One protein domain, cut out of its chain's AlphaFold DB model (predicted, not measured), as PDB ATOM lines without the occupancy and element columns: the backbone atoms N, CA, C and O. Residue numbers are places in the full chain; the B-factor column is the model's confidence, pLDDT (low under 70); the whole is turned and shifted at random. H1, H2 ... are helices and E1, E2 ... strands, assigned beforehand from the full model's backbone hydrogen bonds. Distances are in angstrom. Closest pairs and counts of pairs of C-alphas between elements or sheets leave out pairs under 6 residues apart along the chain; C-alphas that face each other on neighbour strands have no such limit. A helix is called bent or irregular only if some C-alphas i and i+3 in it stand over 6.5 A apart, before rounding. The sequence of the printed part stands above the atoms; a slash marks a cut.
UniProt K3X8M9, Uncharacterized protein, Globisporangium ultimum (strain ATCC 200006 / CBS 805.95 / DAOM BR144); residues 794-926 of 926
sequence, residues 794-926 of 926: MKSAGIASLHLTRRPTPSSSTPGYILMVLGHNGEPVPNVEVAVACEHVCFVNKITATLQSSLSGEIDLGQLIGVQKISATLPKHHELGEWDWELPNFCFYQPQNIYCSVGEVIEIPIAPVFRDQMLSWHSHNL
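What this domain is: This is residues 794 to 926 of the 926 residues of an uncharacterized protein of Globisporangium ultimum (strain ATCC 200006 / CBS 805.95 / DAOM BR144) (UniProt K3X8M9). This is a sandwich of two twisted sheets, E4, E3, E6, E7 over E1, E2, E5, with a long looped tail running off one end to a lone helix, H1, that packs on neither sheet. The tail, residues 887 to 911, swings far out and folds back to H1; residues 899 to 905 and 919 to 926 stick out free. The 133 printed residues hold seven strands and then one helix, mostly strand by class, with under half of the residues in named elements. Each sheet is antiparallel, in the orders E4, E3, E6, E7 and E1, E2, E5. The whole is loose, with a radius of gyration of the C-alphas of 19.7 A and spans of 65 by 31 by 22 A.

How they stand to each other: Start at E1, residues 800 to 809, which forms a hairpin with E2, residues 812 to 823; N 803 and O 820 are 2.9 A apart. E1 bends by 77 degrees at residue 806 and E2 by 76 degrees at residue 815. Next look at E3, residues 833 to 840, and E4, residues 847 to 852, a hairpin with N 836 and O 849 2.8 A apart. E5, residues 858 to 862, is the antiparallel neighbour of E2, with N 819 and O 859 2.9 A apart. E6, residues 867 to 873, is the antiparallel neighbour of E3, with N 837 and O 871 2.8 A apart. E7, residues 882 to 886, forms a hairpin with E6, with N 872 and O 883 2.8 A apart. The facing parts of the sandwich, two sheets face to face, are 9.3 A apart centre to centre, their strands at 39 degrees. Across it, the closest C-alphas of E1 and E7 are those of Leu 802 and Trp 883, 7.1 A apart. H1, residues 912 to 924, is on neither sheet; 5 of its 9 O i to N i+4 pairs are within hydrogen-bond range.

Where its parts are: Find C-alpha 800 at (202.339, 179.617, 173.592), where E1 begins; it measures 22.5 A from first to last C-alpha. E2 measures 27.0 A, E3 22.4 A, E4 16.4 A, E5 11.8 A, E6 17.3 A and E7 13.4 A. H1 runs 19.9 A to C-alpha 924 at (198.686, 227.382, 175.220), and is irregular: C-alphas 913 and 916 are 7.5 A apart.

The domain as a whole: The two C-alphas farthest apart are those of Asn 825 and Val 902, 65.9 A. The printed part has no cut and ends at Leu 926, the chain's last residue. The link from E7 to H1 is long, with 25 residues. The mean pLDDT of the printed part is 74.8; 50 residues are under 70, among them 888 to 898 and 909 to 920.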
ATOM      1  N   MET A 794     210.338 176.144 178.916       50.47
ATOM      2  CA  MET A 794     209.817 174.857 179.415       50.47
ATOM      3  C   MET A 794     209.094 174.903 180.779       50.47
ATOM      4  O   MET A 794     208.782 173.846 181.320       50.47
ATOM      5  N   LYS A 795     208.870 176.083 181.385       50.12
ATOM      6  CA  LYS A 795     208.210 176.187 182.710       50.12
ATOM      7  C   LYS A 795     206.692 176.376 182.652       50.12
ATOM      8  O   LYS A 795     206.028 176.118 183.650       50.12
ATOM      9  N   SER A 796     206.144 176.805 181.517       51.66
ATOM     10  CA  SER A 796     204.698 176.898 181.302       51.66
ATOM     11  C   SER A 796     204.196 175.624 180.619       51.66
ATOM     12  O   SER A 796     204.726 175.271 179.565       51.66
ATOM     13  N   ALA A 797     203.163 174.961 181.148       52.91
ATOM     14  CA  ALA A 797     202.470 173.888 180.422       52.91
ATOM     15  C   ALA A 797     201.530 174.441 179.322       52.91
ATOM     16  O   ALA A 797     200.926 173.677 178.567       52.91
ATOM     17  N   GLY A 798     201.471 175.771 179.175       62.69
ATOM     18  CA  GLY A 798     200.877 176.475 178.041       62.69
ATOM     19  C   GLY A 798     201.554 176.164 176.702       62.69
ATOM     20  O   GLY A 798     202.724 175.805 176.644       62.69
ATOM     21  N   ILE A 799     200.801 176.304 175.608       69.62
ATOM     22  CA  ILE A 799     201.223 175.968 174.231       69.62
ATOM     23  C   ILE A 799     201.898 177.173 173.534       69.62
ATOM     24  O   ILE A 799     202.498 177.021 172.473       69.62
ATOM     25  N   ALA A 800     201.814 178.367 174.133       74.62
ATOM     26  CA  ALA A 800     202.339 179.617 173.592       74.62
ATOM     27  C   ALA A 800     202.918 180.521 174.695       74.62
ATOM     28  O   ALA A 800     202.469 180.474 175.839       74.62
ATOM     29  N   SER A 801     203.889 181.359 174.333       78.44
ATOM     30  CA  SER A 801     204.533 182.376 175.168       78.44
ATOM     31  C   SER A 801     204.420 183.760 174.531       78.44
ATOM     32  O   SER A 801     204.332 183.897 173.307       78.44
ATOM     33  N   LEU A 802     204.428 184.796 175.372       84.75
ATOM     34  CA  LEU A 802     204.385 186.187 174.935       84.75
ATOM     35  C   LEU A 802     205.791 186.792 174.870       84.75
ATOM     36  O   LEU A 802     206.583 186.657 175.802       84.75
ATOM     37  N   HIS A 803     206.073 187.514 173.790       83.88
ATOM     38  CA  HIS A 803     207.327 188.231 173.578       83.88
ATOM     39  C   HIS A 803     207.040 189.671 173.168       83.88
ATOM     40  O   HIS A 803     206.259 189.913 172.253       83.88
ATOM     41  N   LEU A 804     207.682 190.637 173.820       86.25
ATOM     42  CA  LEU A 804     207.551 192.046 173.470       86.25
ATOM     43  C   LEU A 804     208.737 192.474 172.605       86.25
ATOM     44  O   LEU A 804     209.884 192.329 173.016       86.25
ATOM     45  N   THR A 805     208.461 193.044 171.436       85.12
ATOM     46  CA  THR A 805     209.481 193.612 170.547       85.12
ATOM     47  C   THR A 805     209.134 195.045 170.161       85.12
ATOM     48  O   THR A 805     207.985 195.482 170.278       85.12
ATOM     49  N   ARG A 806     210.129 195.799 169.689       84.19
ATOM     50  CA  ARG A 806     209.956 197.176 169.224       84.19
ATOM     51  C   ARG A 806     210.478 197.326 167.803       84.19
ATOM     52  O   ARG A 806     211.682 197.269 167.569       84.19
ATOM     53  N   ARG A 807     209.583 197.575 166.846       83.25
ATOM     54  CA  ARG A 807     209.937 197.742 165.426       83.25
ATOM     55  C   ARG A 807     208.950 198.654 164.692       83.25
ATOM     56  O   ARG A 807     207.850 198.884 165.188       83.25
ATOM     57  N   PRO A 808     209.319 199.204 163.522       78.56
ATOM     58  CA  PRO A 808     208.366 199.915 162.673       78.56
ATOM     59  C   PRO A 808     207.179 199.010 162.336       78.56
ATOM     60  O   PRO A 808     207.360 197.837 161.983       78.56
ATOM     61  N   THR A 809     205.972 199.548 162.468       67.50
ATOM     62  CA  THR A 809     204.735 198.859 162.103       67.50
ATOM     63  C   THR A 809     204.342 199.246 160.673       67.50
ATOM     64  O   THR A 809     204.739 200.304 160.184       67.50
ATOM     65  N   PRO A 810     203.538 198.437 159.961       64.25
ATOM     66  CA  PRO A 810     203.050 198.807 158.627       64.25
ATOM     67  C   PRO A 810     202.232 200.110 158.629       64.25
ATOM     68  O   PRO A 810     202.117 200.778 157.605       64.25
ATOM     69  N   SER A 811     201.662 200.454 159.788       61.47
ATOM     70  CA  SER A 811     200.820 201.621 160.046       61.47
ATOM     71  C   SER A 811     201.608 202.894 160.383       61.47
ATOM     72  O   SER A 811     201.029 203.980 160.330       61.47
ATOM     73  N   SER A 812     202.905 202.806 160.716       63.47
ATOM     74  CA  SER A 812     203.713 203.970 161.095       63.47
ATOM     75  C   SER A 812     205.215 203.783 160.855       63.47
ATOM     76  O   SER A 812     205.812 202.775 161.224       63.47
ATOM     77  N   SER A 813     205.874 204.816 160.315       65.50
ATOM     78  CA  SER A 813     207.334 204.840 160.140       65.50
ATOM     79  C   SER A 813     208.108 204.944 161.460       65.50
ATOM     80  O   SER A 813     209.320 204.739 161.484       65.50
ATOM     81  N   THR A 814     207.438 205.297 162.559       73.81
ATOM     82  CA  THR A 814     208.044 205.321 163.895       73.81
ATOM     83  C   THR A 814     207.977 203.931 164.533       73.81
ATOM     84  O   THR A 814     206.914 203.314 164.480       73.81
ATOM     85  N   PRO A 815     209.043 203.453 165.196       78.88
ATOM     86  CA  PRO A 815     209.040 202.144 165.842       78.88
ATOM     87  C   PRO A 815     208.013 202.075 166.984       78.88
ATOM     88  O   PRO A 815     208.116 202.830 167.956       78.88
ATOM     89  N   GLY A 816     207.049 201.161 166.853       83.69
ATOM     90  CA  GLY A 816     206.034 200.827 167.854       83.69
ATOM     91  C   GLY A 816     206.359 199.524 168.586       83.69
ATOM     92  O   GLY A 816     207.287 198.803 168.217       83.69
ATOM     93  N   TYR A 817     205.608 199.246 169.643       88.25
ATOM     94  CA  TYR A 817     205.664 198.018 170.421       88.25
ATOM     95  C   TYR A 817     204.715 196.983 169.828       88.25
ATOM     96  O   TYR A 817     203.559 197.277 169.530       88.25
ATOM     97  N   ILE A 818     205.213 195.763 169.667       89.62
ATOM     98  CA  ILE A 818     204.457 194.631 169.143       89.62
ATOM     99  C   ILE A 818     204.600 193.489 170.135       89.62
ATOM    100  O   ILE A 818     205.711 193.124 170.520       89.62
ATOM    101  N   LEU A 819     203.467 192.929 170.534       90.62
ATOM    102  CA  LEU A 819     203.405 191.740 171.364       90.62
ATOM    103  C   LEU A 819     203.207 190.522 170.458       90.62
ATOM    104  O   LEU A 819     202.231 190.437 169.718       90.62
ATOM    105  N   MET A 820     204.160 189.601 170.484       88.44
ATOM    106  CA  MET A 820     204.166 188.383 169.683       88.44
ATOM    107  C   MET A 820     203.743 187.191 170.535       88.44
ATOM    108  O   MET A 820     204.271 186.981 171.625       88.44
ATOM    109  N   VAL A 821     202.814 186.399 170.010       88.75
ATOM    110  CA  VAL A 821     202.344 185.141 170.585       88.75
ATOM    111  C   VAL A 821     202.983 184.005 169.796       88.75
ATOM    112  O   VAL A 821     202.607 183.744 168.650       88.75
ATOM    113  N   LEU A 822     203.979 183.360 170.398       85.50
ATOM    114  CA  LEU A 822     204.788 182.328 169.753       85.50
ATOM    115  C   LEU A 822     204.640 180.989 170.472       85.50
ATOM    116  O   LEU A 822     204.608 180.939 171.698       85.50
ATOM    117  N   GLY A 823     204.568 179.900 169.715       80.88
ATOM    118  CA  GLY A 823     204.679 178.543 170.228       80.88
ATOM    119  C   GLY A 823     206.102 178.239 170.689       80.88
ATOM    120  O   GLY A 823     207.044 178.986 170.414       80.88
ATOM    121  N   HIS A 824     206.279 177.116 171.382       72.69
ATOM    122  CA  HIS A 824     207.583 176.713 171.928       72.69
ATOM    123  C   HIS A 824     208.675 176.501 170.871       72.69
ATOM    124  O   HIS A 824     209.856 176.582 171.205       72.69
ATOM    125  N   ASN A 825     208.310 176.264 169.607       76.38
ATOM    126  CA  ASN A 825     209.264 176.149 168.500       76.38
ATOM    127  C   ASN A 825     209.440 177.476 167.735       76.38
ATOM    128  O   ASN A 825     210.080 177.496 166.681       76.38
ATOM    129  N   GLY A 826     208.896 178.583 168.252       75.12
ATOM    130  CA  GLY A 826     208.945 179.910 167.636       75.12
ATOM    131  C   GLY A 826     207.916 180.130 166.522       75.12
ATOM    132  O   GLY A 826     207.992 181.130 165.810       75.12
ATOM    133  N   GLU A 827     206.964 179.216 166.340       84.31
ATOM    134  CA  GLU A 827     205.873 179.348 165.378       84.31
ATOM    135  C   GLU A 827     204.838 180.390 165.837       84.31
ATOM    136  O   GLU A 827     204.486 180.426 167.014       84.31
ATOM    137  N   PRO A 828     204.307 181.245 164.950       88.75
ATOM    138  CA  PRO A 828     203.280 182.207 165.334       88.75
ATOM    139  C   PRO A 828     201.956 181.510 165.671       88.75
ATOM    140  O   PRO A 828     201.491 180.661 164.907       88.75
ATOM    141  N   VAL A 829     201.321 181.903 166.780       88.25
ATOM    142  CA  VAL A 829     200.023 181.355 167.206       88.25
ATOM    143  C   VAL A 829     198.922 182.395 166.975       88.25
ATOM    144  O   VAL A 829     198.862 183.406 167.686       88.25
ATOM    145  N   PRO A 830     198.053 182.190 165.969       90.56
ATOM    146  CA  PRO A 830     197.050 183.174 165.594       90.56
ATOM    147  C   PRO A 830     195.783 183.092 166.450       90.56
ATOM    148  O   PRO A 830     195.457 182.041 167.000       90.56
ATOM    149  N   ASN A 831     195.017 184.186 166.468       87.94
ATOM    150  CA  ASN A 831     193.694 184.305 167.088       87.94
ATOM    151  C   ASN A 831     193.657 184.050 168.606       87.94
ATOM    152  O   ASN A 831     192.604 183.710 169.148       87.94
ATOM    153  N   VAL A 832     194.778 184.248 169.299       87.31
ATOM    154  CA  VAL A 832     194.882 184.092 170.755       87.31
ATOM    155  C   VAL A 832     194.468 185.388 171.433       87.31
ATOM    156  O   VAL A 832     195.029 186.444 171.148       87.31
ATOM    157  N   GLU A 833     193.493 185.307 172.333       89.56
ATOM    158  CA  GLU A 833     193.114 186.427 173.192       89.56
ATOM    159  C   GLU A 833     194.183 186.659 174.268       89.56
ATOM    160  O   GLU A 833     194.634 185.725 174.926       89.56
ATOM    161  N   VAL A 834     194.578 187.913 174.457       89.06
ATOM    162  CA  VAL A 834     195.583 188.352 175.426       89.06
ATOM    163  C   VAL A 834     195.018 189.536 176.198       89.06
ATOM    164  O   VAL A 834     194.678 190.563 175.609       89.06
ATOM    165  N   ALA A 835     194.926 189.419 177.520       90.38
ATOM    166  CA  ALA A 835     194.557 190.540 178.375       90.38
ATOM    167  C   ALA A 835     195.817 191.330 178.748       90.38
ATOM    168  O   ALA A 835     196.703 190.812 179.423       90.38
ATOM    169  N   VAL A 836     195.894 192.575 178.287       92.56
ATOM    170  CA  VAL A 836     197.016 193.502 178.464       92.56
ATOM    171  C   VAL A 836     196.628 194.582 179.470       92.56
ATOM    172  O   VAL A 836     195.526 195.124 179.402       92.56
ATOM    173  N   ALA A 837     197.533 194.936 180.378       91.75
ATOM    174  CA  ALA A 837     197.408 196.095 181.253       91.75
ATOM    175  C   ALA A 837     198.647 196.993 181.146       91.75
ATOM    176  O   ALA A 837     199.779 196.523 181.174       91.75
ATOM    177  N   CYS A 838     198.445 198.299 181.034       90.75
ATOM    178  CA  CYS A 838     199.504 199.297 180.923       90.75
ATOM    179  C   CYS A 838     199.451 200.255 182.115       90.75
ATOM    180  O   CYS A 838     198.415 200.857 182.393       90.75
ATOM    181  N   GLU A 839     200.574 200.443 182.799       88.62
ATOM    182  CA  GLU A 839     200.746 201.506 183.790       88.62
ATOM    183  C   GLU A 839     201.269 202.761 183.093       88.62
ATOM    184  O   GLU A 839     202.305 202.714 182.430       88.62
ATOM    185  N   HIS A 840     200.577 203.887 183.240       84.25
ATOM    186  CA  HIS A 840     200.933 205.149 182.592       84.25
ATOM    187  C   HIS A 840     201.310 206.200 183.637       84.25
ATOM    188  O   HIS A 840     200.654 206.303 184.668       84.25
ATOM    189  N   VAL A 841     202.313 207.035 183.358       76.38
ATOM    190  CA  VAL A 841     202.862 208.012 184.327       76.38
ATOM    191  C   VAL A 841     201.812 208.998 184.853       76.38
ATOM    192  O   VAL A 841     201.907 209.469 185.981       76.38
ATOM    193  N   CYS A 842     200.811 209.327 184.037       71.88
ATOM    194  CA  CYS A 842     199.753 210.277 184.397       71.88
ATOM    195  C   CYS A 842     198.500 209.633 185.017       71.88
ATOM    196  O   CYS A 842     197.582 210.370 185.370       71.88
ATOM    197  N   PHE A 843     198.417 208.301 185.123       71.06
ATOM    198  CA  PHE A 843     197.223 207.610 185.624       71.06
ATOM    199  C   PHE A 843     197.552 206.750 186.844       71.06
ATOM    200  O   PHE A 843     198.537 206.022 186.859       71.06
ATOM    201  N   VAL A 844     196.697 206.814 187.869       73.69
ATOM    202  CA  VAL A 844     196.804 205.942 189.055       73.69
ATOM    203  C   VAL A 844     196.333 204.521 188.730       73.69
ATOM    204  O   VAL A 844     196.903 203.547 189.213       73.69
ATOM    205  N   ASN A 845     195.309 204.400 187.881       74.81
ATOM    206  CA  ASN A 845     194.777 203.115 187.446       74.81
ATOM    207  C   ASN A 845     195.495 202.614 186.190       74.81
ATOM    208  O   ASN A 845     195.898 203.402 185.333       74.81
ATOM    209  N   LYS A 846     195.604 201.288 186.067       84.12
ATOM    210  CA  LYS A 846     196.149 200.636 184.873       84.12
ATOM    211  C   LYS A 846     195.135 200.698 183.734       84.12
ATOM    212  O   LYS A 846     193.962 200.419 183.950       84.12
ATOM    213  N   ILE A 847     195.600 200.990 182.525       85.62
ATOM    214  CA  ILE A 847     194.797 200.905 181.302       85.62
ATOM    215  C   ILE A 847     194.738 199.433 180.896       85.62
ATOM    216  O   ILE A 847     195.775 198.866 180.562       85.62
ATOM    217  N   THR A 848     193.562 198.808 180.918       88.81
ATOM    218  CA  THR A 848     193.396 197.388 180.569       88.81
ATOM    219  C   THR A 848     192.683 197.215 179.229       88.81
ATOM    220  O   THR A 848     191.793 197.985 178.871       88.81
ATOM    221  N   ALA A 849     193.081 196.207 178.455       87.88
ATOM    222  CA  ALA A 849     192.448 195.848 177.191       87.88
ATOM    223  C   ALA A 849     192.614 194.352 176.905       87.88
ATOM    224  O   ALA A 849     193.673 193.783 177.153       87.88
ATOM    225  N   THR A 850     191.595 193.721 176.325       90.56
ATOM    226  CA  THR A 850     191.716 192.371 175.758       90.56
ATOM    227  C   THR A 850     191.930 192.496 174.257       90.56
ATOM    228  O   THR A 850     191.088 193.043 173.546       90.56
ATOM    229  N   LEU A 851     193.081 192.030 173.786       91.75
ATOM    230  CA  LEU A 851     193.505 192.083 172.391       91.75
ATOM    231  C   LEU A 851     193.597 190.666 171.827       91.75
ATOM    232  O   LEU A 851     193.638 189.701 172.581       91.75
ATOM    233  N   GLN A 852     193.634 190.531 170.504       92.44
ATOM    234  CA  GLN A 852     193.740 189.231 169.844       92.44
ATOM    235  C   GLN A 852     194.918 189.214 168.872       92.44
ATOM    236  O   GLN A 852     195.100 190.166 168.109       92.44
ATOM    237  N   SER A 853     195.707 188.135 168.886       91.50
ATOM    238  CA  SER A 853     196.816 187.957 167.950       91.50
ATOM    239  C   SER A 853     196.324 187.786 166.513       91.50
ATOM    240  O   SER A 853     195.350 187.088 166.232       91.50
ATOM    241  N   SER A 854     197.011 188.438 165.580       90.62
ATOM    242  CA  SER A 854     196.744 188.333 164.142       90.62
ATOM    243  C   SER A 854     197.144 186.963 163.571       90.62
ATOM    244  O   SER A 854     197.682 186.109 164.271       90.62
ATOM    245  N   LEU A 855     196.937 186.752 162.264       88.75
ATOM    246  CA  LEU A 855     197.373 185.529 161.569       88.75
ATOM    247  C   LEU A 855     198.888 185.271 161.662       88.75
ATOM    248  O   LEU A 855     199.317 184.128 161.539       88.75
ATOM    249  N   SER A 856     199.692 186.312 161.886       87.62
ATOM    250  CA  SER A 856     201.135 186.219 162.130       87.62
ATOM    251  C   SER A 856     201.493 186.106 163.616       87.62
ATOM    252  O   SER A 856     202.667 186.193 163.958       87.62
ATOM    253  N   GLY A 857     200.515 185.920 164.508       88.56
ATOM    254  CA  GLY A 857     200.739 185.863 165.953       88.56
ATOM    255  C   GLY A 857     201.077 187.221 166.575       88.56
ATOM    256  O   GLY A 857     201.563 187.266 167.696       88.56
ATOM    257  N   GLU A 858     200.842 188.335 165.878       92.25
ATOM    258  CA  GLU A 858     201.246 189.675 166.329       92.25
ATOM    259  C   GLU A 858     200.061 190.495 166.840       92.25
ATOM    260  O   GLU A 858     198.982 190.462 166.242       92.25
ATOM    261  N   ILE A 859     200.296 191.280 167.890       92.12
ATOM    262  CA  ILE A 859     199.400 192.300 168.438       92.12
ATOM    263  C   ILE A 859     200.147 193.639 168.407       92.12
ATOM    264  O   ILE A 859     201.167 193.802 169.076       92.12
ATOM    265  N   ASP A 860     199.651 194.598 167.625       90.88
ATOM    266  CA  ASP A 860     200.219 195.949 167.550       90.88
ATOM    267  C   ASP A 860     199.743 196.781 168.752       90.88
ATOM    268  O   ASP A 860     198.554 197.079 168.878       90.88
ATOM    269  N   LEU A 861     200.670 197.136 169.646       88.94
ATOM    270  CA  LEU A 861     200.413 197.979 170.820       88.94
ATOM    271  C   LEU A 861     200.678 199.469 170.537       88.94
ATOM    272  O   LEU A 861     200.450 200.323 171.395       88.94
ATOM    273  N   GLY A 862     201.167 199.812 169.343       87.44
ATOM    274  CA  GLY A 862     201.512 201.179 168.973       87.44
ATOM    275  C   GLY A 862     202.699 201.734 169.766       87.44
ATOM    276  O   GLY A 862     203.579 201.012 170.221       87.44
ATOM    277  N   GLN A 863     202.783 203.057 169.906       83.06
ATOM    278  CA  GLN A 863     203.967 203.709 170.489       83.06
ATOM    279  C   GLN A 863     204.050 203.639 172.020       83.06
ATOM    280  O   GLN A 863     205.135 203.848 172.558       83.06
ATOM    281  N   LEU A 864     202.929 203.386 172.708       85.00
ATOM    282  CA  LEU A 864     202.838 203.360 174.175       85.00
ATOM    283  C   LEU A 864     203.489 204.582 174.855       85.00
ATOM    284  O   LEU A 864     204.222 204.466 175.838       85.00
ATOM    285  N   ILE A 865     203.231 205.777 174.311       79.31
ATOM    286  CA  ILE A 865     203.743 207.036 174.867       79.31
ATOM    287  C   ILE A 865     203.270 207.164 176.320       79.31
ATOM    288  O   ILE A 865     202.080 207.048 176.591       79.31
ATOM    289  N   GLY A 866     204.201 207.415 177.242       76.38
ATOM    290  CA  GLY A 866     203.889 207.630 178.658       76.38
ATOM    291  C   GLY A 866     203.652 206.360 179.490       76.38
ATOM    292  O   GLY A 866     203.361 206.479 180.679       76.38
ATOM    293  N   VAL A 867     203.774 205.160 178.911       84.25
ATOM    294  CA  VAL A 867     203.578 203.878 179.615       84.25
ATOM    295  C   VAL A 867     204.884 203.407 180.260       84.25
ATOM    296  O   VAL A 867     205.864 203.175 179.564       84.25
ATOM    297  N   GLN A 868     204.901 203.216 181.578       82.00
ATOM    298  CA  GLN A 868     206.084 202.769 182.329       82.00
ATOM    299  C   GLN A 868     206.226 201.243 182.397       82.00
ATOM    300  O   GLN A 868     207.342 200.721 182.413       82.00
ATOM    301  N   LYS A 869     205.102 200.521 182.426       86.75
ATOM    302  CA  LYS A 869     205.066 199.063 182.568       86.75
ATOM    303  C   LYS A 869     203.913 198.486 181.758       86.75
ATOM    304  O   LYS A 869     202.818 199.048 181.770       86.75
ATOM    305  N   ILE A 870     204.154 197.364 181.089       90.44
ATOM    306  CA  ILE A 870     203.129 196.546 180.433       90.44
ATOM    307  C   ILE A 870     203.073 195.208 181.158       90.44
ATOM    308  O   ILE A 870     204.118 194.600 181.380       90.44
ATOM    309  N   SER A 871     201.875 194.735 181.474       90.19
ATOM    310  CA  SER A 871     201.627 193.346 181.833       90.19
ATOM    311  C   SER A 871     200.688 192.693 180.822       90.19
ATOM    312  O   SER A 871     199.824 193.357 180.247       90.19
ATOM    313  N   ALA A 872     200.865 191.405 180.555       90.19
ATOM    314  CA  ALA A 872     199.993 190.642 179.672       90.19
ATOM    315  C   ALA A 872     199.730 189.244 180.232       90.19
ATOM    316  O   ALA A 872     200.621 188.601 180.783       90.19
ATOM    317  N   THR A 873     198.500 188.770 180.067       86.50
ATOM    318  CA  THR A 873     198.036 187.476 180.572       86.50
ATOM    319  C   THR A 873     197.321 186.692 179.480       86.50
ATOM    320  O   THR A 873     196.543 187.250 178.698       86.50
ATOM    321  N   LEU A 874     197.587 185.386 179.433       81.50
ATOM    322  CA  LEU A 874     196.879 184.446 178.563       81.50
ATOM    323  C   LEU A 874     195.690 183.804 179.312       81.50
ATOM    324  O   LEU A 874     195.817 183.456 180.489       81.50
ATOM    325  N   PRO A 875     194.517 183.640 178.670       68.00
ATOM    326  CA  PRO A 875     193.342 183.032 179.285       68.00
ATOM    327  C   PRO A 875     193.518 181.522 179.528       68.00
ATOM    328  O   PRO A 875     194.287 180.834 178.860       68.00
ATOM    329  N   LYS A 876     192.742 180.989 180.485       56.19
ATOM    330  CA  LYS A 876     192.908 179.669 181.137       56.19
ATOM    331  C   LYS A 876     193.011 178.436 180.221       56.19
ATOM    332  O   LYS A 876     193.495 177.412 180.690       56.19
ATOM    333  N   HIS A 877     192.609 178.505 178.950       52.81
ATOM    334  CA  HIS A 877     192.820 177.414 177.982       52.81
ATOM    335  C   HIS A 877     194.289 177.263 177.534       52.81
ATOM    336  O   HIS A 877     194.636 176.248 176.935       52.81
ATOM    337  N   HIS A 878     195.150 178.231 177.872       52.34
ATOM    338  CA  HIS A 878     196.587 178.251 177.573       52.34
ATOM    339  C   HIS A 878     197.480 178.396 178.830       52.34
ATOM    340  O   HIS A 878     198.664 178.679 178.691       52.34
ATOM    341  N   GLU A 879     196.924 178.131 180.025       48.69
ATOM    342  CA  GLU A 879     197.506 178.357 181.366       48.69
ATOM    343  C   GLU A 879     197.841 179.823 181.725       48.69
ATOM    344  O   GLU A 879     198.122 180.667 180.879       48.69
ATOM    345  N   LEU A 880     197.779 180.130 183.031       49.19
ATOM    346  CA  LEU A 880     198.057 181.444 183.624       49.19
ATOM    347  C   LEU A 880     199.566 181.733 183.610       49.19
ATOM    348  O   LEU A 880     200.259 181.510 184.603       49.19
ATOM    349  N   GLY A 881     200.073 182.233 182.488       59.72
ATOM    350  CA  GLY A 881     201.298 183.027 182.471       59.72
ATOM    351  C   GLY A 881     200.949 184.510 182.598       59.72
ATOM    352  O   GLY A 881     200.104 185.007 181.852       59.72
ATOM    353  N   GLU A 882     201.570 185.207 183.547       71.62
ATOM    354  CA  GLU A 882     201.598 186.671 183.594       71.62
ATOM    355  C   GLU A 882     203.001 187.116 183.178       71.62
ATOM    356  O   GLU A 882     204.000 186.684 183.759       71.62
ATOM    357  N   TRP A 883     203.072 187.934 182.133       81.38
ATOM    358  CA  TRP A 883     204.312 188.515 181.639       81.38
ATOM    359  C   TRP A 883     204.325 189.999 181.934       81.38
ATOM    360  O   TRP A 883     203.378 190.698 181.593       81.38
ATOM    361  N   ASP A 884     205.428 190.469 182.503       82.75
ATOM    362  CA  ASP A 884     205.641 191.864 182.857       82.75
ATOM    363  C   ASP A 884     206.875 192.408 182.134       82.75
ATOM    364  O   ASP A 884     207.962 191.830 182.221       82.75
ATOM    365  N   TRP A 885     206.732 193.563 181.487       83.44
ATOM    366  CA  TRP A 885     207.829 194.303 180.868       83.44
ATOM    367  C   TRP A 885     207.884 195.737 181.397       83.44
ATOM    368  O   TRP A 885     206.909 196.487 181.320       83.44
ATOM    369  N   GLU A 886     209.052 196.140 181.899       78.88
ATOM    370  CA  GLU A 886     209.367 197.544 182.179       78.88
ATOM    371  C   GLU A 886     209.796 198.229 180.877       78.88
ATOM    372  O   GLU A 886     210.737 197.780 180.215       78.88
ATOM    373  N   LEU A 887     209.129 199.322 180.505       78.50
ATOM    374  CA  LEU A 887     209.500 200.075 179.311       78.50
ATOM    375  C   LEU A 887     210.633 201.068 179.619       78.50
ATOM    376  O   LEU A 887     210.614 201.748 180.650       78.50
ATOM    377  N   PRO A 888     211.630 201.204 178.725       62.16
ATOM    378  CA  PRO A 888     212.700 202.174 178.909       62.16
ATOM    379  C   PRO A 888     212.143 203.609 178.892       62.16
ATOM    380  O   PRO A 888     211.315 203.934 178.044       62.16
ATOM    381  N   ASN A 889     212.676 204.469 179.778       56.75
ATOM    382  CA  ASN A 889     212.508 205.942 179.868       56.75
ATOM    383  C   ASN A 889     211.623 206.531 180.986       56.75
ATOM    384  O   ASN A 889     211.444 207.750 180.992       56.75
ATOM    385  N   PHE A 890     211.142 205.753 181.960       59.16
ATOM    386  CA  PHE A 890     210.228 206.291 182.988       59.16
ATOM    387  C   PHE A 890     210.794 206.446 184.403       59.16
ATOM    388  O   PHE A 890     210.163 207.082 185.242       59.16
ATOM    389  N   CYS A 891     212.024 205.996 184.657       53.84
ATOM    390  CA  CYS A 891     212.698 206.268 185.924       53.84
ATOM    391  C   CYS A 891     213.337 207.662 185.889       53.84
ATOM    392  O   CYS A 891     214.437 207.851 185.361       53.84
ATOM    393  N   PHE A 892     212.647 208.659 186.443       56.75
ATOM    394  CA  PHE A 892     213.238 209.954 186.762       56.75
ATOM    395  C   PHE A 892     213.095 210.220 188.259       56.75
ATOM    396  O   PHE A 892     212.056 209.975 188.861       56.75
ATOM    397  N   TYR A 893     214.158 210.733 188.869       60.09
ATOM    398  CA  TYR A 893     214.110 211.205 190.244       60.09
ATOM    399  C   TYR A 893     213.870 212.715 190.230       60.09
ATOM    400  O   TYR A 893     214.715 213.454 189.717       60.09
ATOM    401  N   GLN A 894     212.741 213.171 190.772       62.53
ATOM    402  CA  GLN A 894     212.461 214.590 191.006       62.53
ATOM    403  C   GLN A 894     212.568 214.914 192.501       62.53
ATOM    404  O   GLN A 894     212.050 214.154 193.324       62.53
ATOM    405  N   PRO A 895     213.222 216.030 192.875       60.91
ATOM    406  CA  PRO A 895     213.228 216.476 194.262       60.91
ATOM    407  C   PRO A 895     211.808 216.886 194.674       60.91
ATOM    408  O   PRO A 895     211.173 217.683 193.989       60.91
ATOM    409  N   GLN A 896     211.316 216.361 195.799       62.19
ATOM    410  CA  GLN A 896     209.989 216.723 196.317       62.19
ATOM    411  C   GLN A 896     209.960 218.135 196.921       62.19
ATOM    412  O   GLN A 896     208.946 218.815 196.835       62.19
ATOM    413  N   ASN A 897     211.077 218.582 197.508       65.62
ATOM    414  CA  ASN A 897     211.209 219.888 198.153       65.62
ATOM    415  C   ASN A 897     212.506 220.579 197.710       65.62
ATOM    416  O   ASN A 897     213.562 219.947 197.663       65.62
ATOM    417  N   ILE A 898     212.440 221.886 197.433       69.19
ATOM    418  CA  ILE A 898     213.604 222.718 197.092       69.19
ATOM    419  C   ILE A 898     213.598 223.966 197.978       69.19
ATOM    420  O   ILE A 898     212.664 224.763 197.936       69.19
ATOM    421  N   TYR A 899     214.661 224.164 198.760       70.75
ATOM    422  CA  TYR A 899     214.803 225.321 199.649       70.75
ATOM    423  C   TYR A 899     215.719 226.384 199.027       70.75
ATOM    424  O   TYR A 899     216.923 226.166 198.843       70.75
ATOM    425  N   CYS A 900     215.168 227.561 198.717       66.38
ATOM    426  CA  CYS A 900     215.896 228.664 198.086       66.38
ATOM    427  C   CYS A 900     215.802 229.991 198.847       66.38
ATOM    428  O   CYS A 900     214.888 230.219 199.641       66.38
ATOM    429  N   SER A 901     216.777 230.871 198.616       65.19
ATOM    430  CA  SER A 901     216.691 232.264 199.054       65.19
ATOM    431  C   SER A 901     215.897 233.085 198.037       65.19
ATOM    432  O   SER A 901     215.976 232.853 196.834       65.19
ATOM    433  N   VAL A 902     215.174 234.104 198.510       58.03
ATOM    434  CA  VAL A 902     214.415 235.016 197.635       58.03
ATOM    435  C   VAL A 902     215.333 235.649 196.580       58.03
ATOM    436  O   VAL A 902     216.286 236.352 196.934       58.03
ATOM    437  N   GLY A 903     214.998 235.437 195.304       67.19
ATOM    438  CA  GLY A 903     215.724 235.949 194.138       67.19
ATOM    439  C   GLY A 903     216.710 234.963 193.499       67.19
ATOM    440  O   GLY A 903     217.323 235.314 192.495       67.19
ATOM    441  N   GLU A 904     216.876 233.757 194.048       70.56
ATOM    442  CA  GLU A 904     217.640 232.691 193.393       70.56
ATOM    443  C   GLU A 904     216.821 232.011 192.288       70.56
ATOM    444  O   GLU A 904     215.606 231.846 192.403       70.56
ATOM    445  N   VAL A 905     217.505 231.605 191.219       76.06
ATOM    446  CA  VAL A 905     216.914 230.829 190.125       76.06
ATOM    447  C   VAL A 905     216.913 229.354 190.517       76.06
ATOM    448  O   VAL A 905     217.935 228.834 190.963       76.06
ATOM    449  N   ILE A 906     215.769 228.687 190.353       73.88
ATOM    450  CA  ILE A 906     215.617 227.245 190.564       73.88
ATOM    451  C   ILE A 906     215.424 226.579 189.205       73.88
ATOM    452  O   ILE A 906     214.543 226.972 188.443       73.88
ATOM    453  N   GLU A 907     216.210 225.542 188.928       73.38
ATOM    454  CA  GLU A 907     216.069 224.716 187.731       73.38
ATOM    455  C   GLU A 907     215.501 223.346 188.123       73.38
ATOM    456  O   GLU A 907     216.093 222.627 188.929       73.38
ATOM    457  N   ILE A 908     214.334 222.988 187.577       71.69
ATOM    458  CA  ILE A 908     213.664 221.712 187.865       71.69
ATOM    459  C   ILE A 908     213.812 220.792 186.646       71.69
ATOM    460  O   ILE A 908     213.383 221.165 185.550       71.69
ATOM    461  N   PRO A 909     214.386 219.584 186.801       66.56
ATOM    462  CA  PRO A 909     214.512 218.649 185.695       66.56
ATOM    463  C   PRO A 909     213.136 218.108 185.284       66.56
ATOM    464  O   PRO A 909     212.378 217.571 186.094       66.56
ATOM    465  N   ILE A 910     212.831 218.219 183.994       65.69
ATOM    466  CA  ILE A 910     211.612 217.678 183.384       65.69
ATOM    467  C   ILE A 910     211.926 216.288 182.831       65.69
ATOM    468  O   ILE A 910     212.984 216.087 182.223       65.69
ATOM    469  N   ALA A 911     211.008 215.334 183.012       65.75
ATOM    470  CA  ALA A 911     211.162 214.009 182.427       65.75
ATOM    471  C   ALA A 911     211.310 214.132 180.895       65.75
ATOM    472  O   ALA A 911     210.491 214.805 180.262       65.75
ATOM    473  N   PRO A 912     212.319 213.492 180.273       65.56
ATOM    474  CA  PRO A 912     212.600 213.665 178.846       65.56
ATOM    475  C   PRO A 912     211.395 213.403 177.935       65.56
ATOM    476  O   PRO A 912     211.249 214.075 176.919       65.56
ATOM    477  N   VAL A 913     210.509 212.482 178.332       66.12
ATOM    478  CA  VAL A 913     209.286 212.109 177.601       66.12
ATOM    479  C   VAL A 913     208.306 213.282 177.447       66.12
ATOM    480  O   VAL A 913     207.600 213.360 176.446       66.12
ATOM    481  N   PHE A 914     208.296 214.228 178.390       69.56
ATOM    482  CA  PHE A 914     207.395 215.385 178.367       69.56
ATOM    483  C   PHE A 914     208.038 216.654 177.805       69.56
ATOM    484  O   PHE A 914     207.373 217.686 177.748       69.56
ATOM    485  N   ARG A 915     209.311 216.616 177.382       69.06
ATOM    486  CA  ARG A 915     210.043 217.811 176.925       69.06
ATOM    487  C   ARG A 915     209.313 218.545 175.794       69.06
ATOM    488  O   ARG A 915     209.131 219.757 175.880       69.06
ATOM    489  N   ASP A 916     208.875 217.813 174.774       67.94
ATOM    490  CA  ASP A 916     208.230 218.402 173.595       67.94
ATOM    491  C   ASP A 916     206.784 218.838 173.891       67.94
ATOM    492  O   ASP A 916     206.325 219.874 173.411       67.94
ATOM    493  N   GLN A 917     206.081 218.094 174.754       68.62
ATOM    494  CA  GLN A 917     204.715 218.416 175.179       68.62
ATOM    495  C   GLN A 917     204.677 219.677 176.053       68.62
ATOM    496  O   GLN A 917     203.818 220.533 175.856       68.62
ATOM    497  N   MET A 918     205.650 219.855 176.949       67.25
ATOM    498  CA  MET A 918     205.768 221.032 177.818       67.25
ATOM    499  C   MET A 918     205.855 222.348 177.041       67.25
ATOM    500  O   MET A 918     205.207 223.323 177.419       67.25
ATOM    501  N   LEU A 919     206.611 222.381 175.939       64.38
ATOM    502  CA  LEU A 919     206.698 223.567 175.079       64.38
ATOM    503  C   LEU A 919     205.326 223.932 174.496       64.38
ATOM    504  O   LEU A 919     204.960 225.107 174.471       64.38
ATOM    505  N   SER A 920     204.540 222.925 174.104       65.31
ATOM    506  CA  SER A 920     203.171 223.131 173.626       65.31
ATOM    507  C   SER A 920     202.222 223.598 174.743       65.31
ATOM    508  O   SER A 920     201.474 224.556 174.547       65.31
ATOM    509  N   TRP A 921     202.306 223.014 175.944       70.44
ATOM    510  CA  TRP A 921     201.479 223.394 177.098       70.44
ATOM    511  C   TRP A 921     201.764 224.817 177.579       70.44
ATOM    512  O   TRP A 921     200.838 225.561 177.891       70.44
ATOM    513  N   HIS A 922     203.035 225.218 177.594       61.00
ATOM    514  CA  HIS A 922     203.436 226.578 177.943       61.00
ATOM    515  C   HIS A 922     202.946 227.599 176.906       61.00
ATOM    516  O   HIS A 922     202.561 228.704 177.269       61.00
ATOM    517  N   SER A 923     202.925 227.237 175.619       54.34
ATOM    518  CA  SER A 923     202.418 228.118 174.558       54.34
ATOM    519  C   SER A 923     200.893 228.274 174.538       54.34
ATOM    520  O   SER A 923     200.405 229.249 173.984       54.34
ATOM    521  N   HIS A 924     200.150 227.334 175.133       47.59
ATOM    522  CA  HIS A 924     198.686 227.382 175.220       47.59
ATOM    523  C   HIS A 924     198.151 228.083 176.480       47.59
ATOM    524  O   HIS A 924     196.977 228.441 176.507       47.59
ATOM    525  N   ASN A 925     198.987 228.259 177.510       38.66
ATOM    526  CA  ASN A 925     198.630 228.920 178.773       38.66
ATOM    527  C   ASN A 925     199.142 230.374 178.883       38.66
ATOM    528  O   ASN A 925     198.949 231.012 179.920       38.66
ATOM    529  N   LEU A 926     199.783 230.886 177.828       34.41
ATOM    530  CA  LEU A 926     200.034 232.308 177.566       34.41
ATOM    531  C   LEU A 926     199.041 232.793 176.511       34.41
ATOM    532  O   LEU A 926     198.603 233.961 176.627       34.41
TER     533      LEU A 926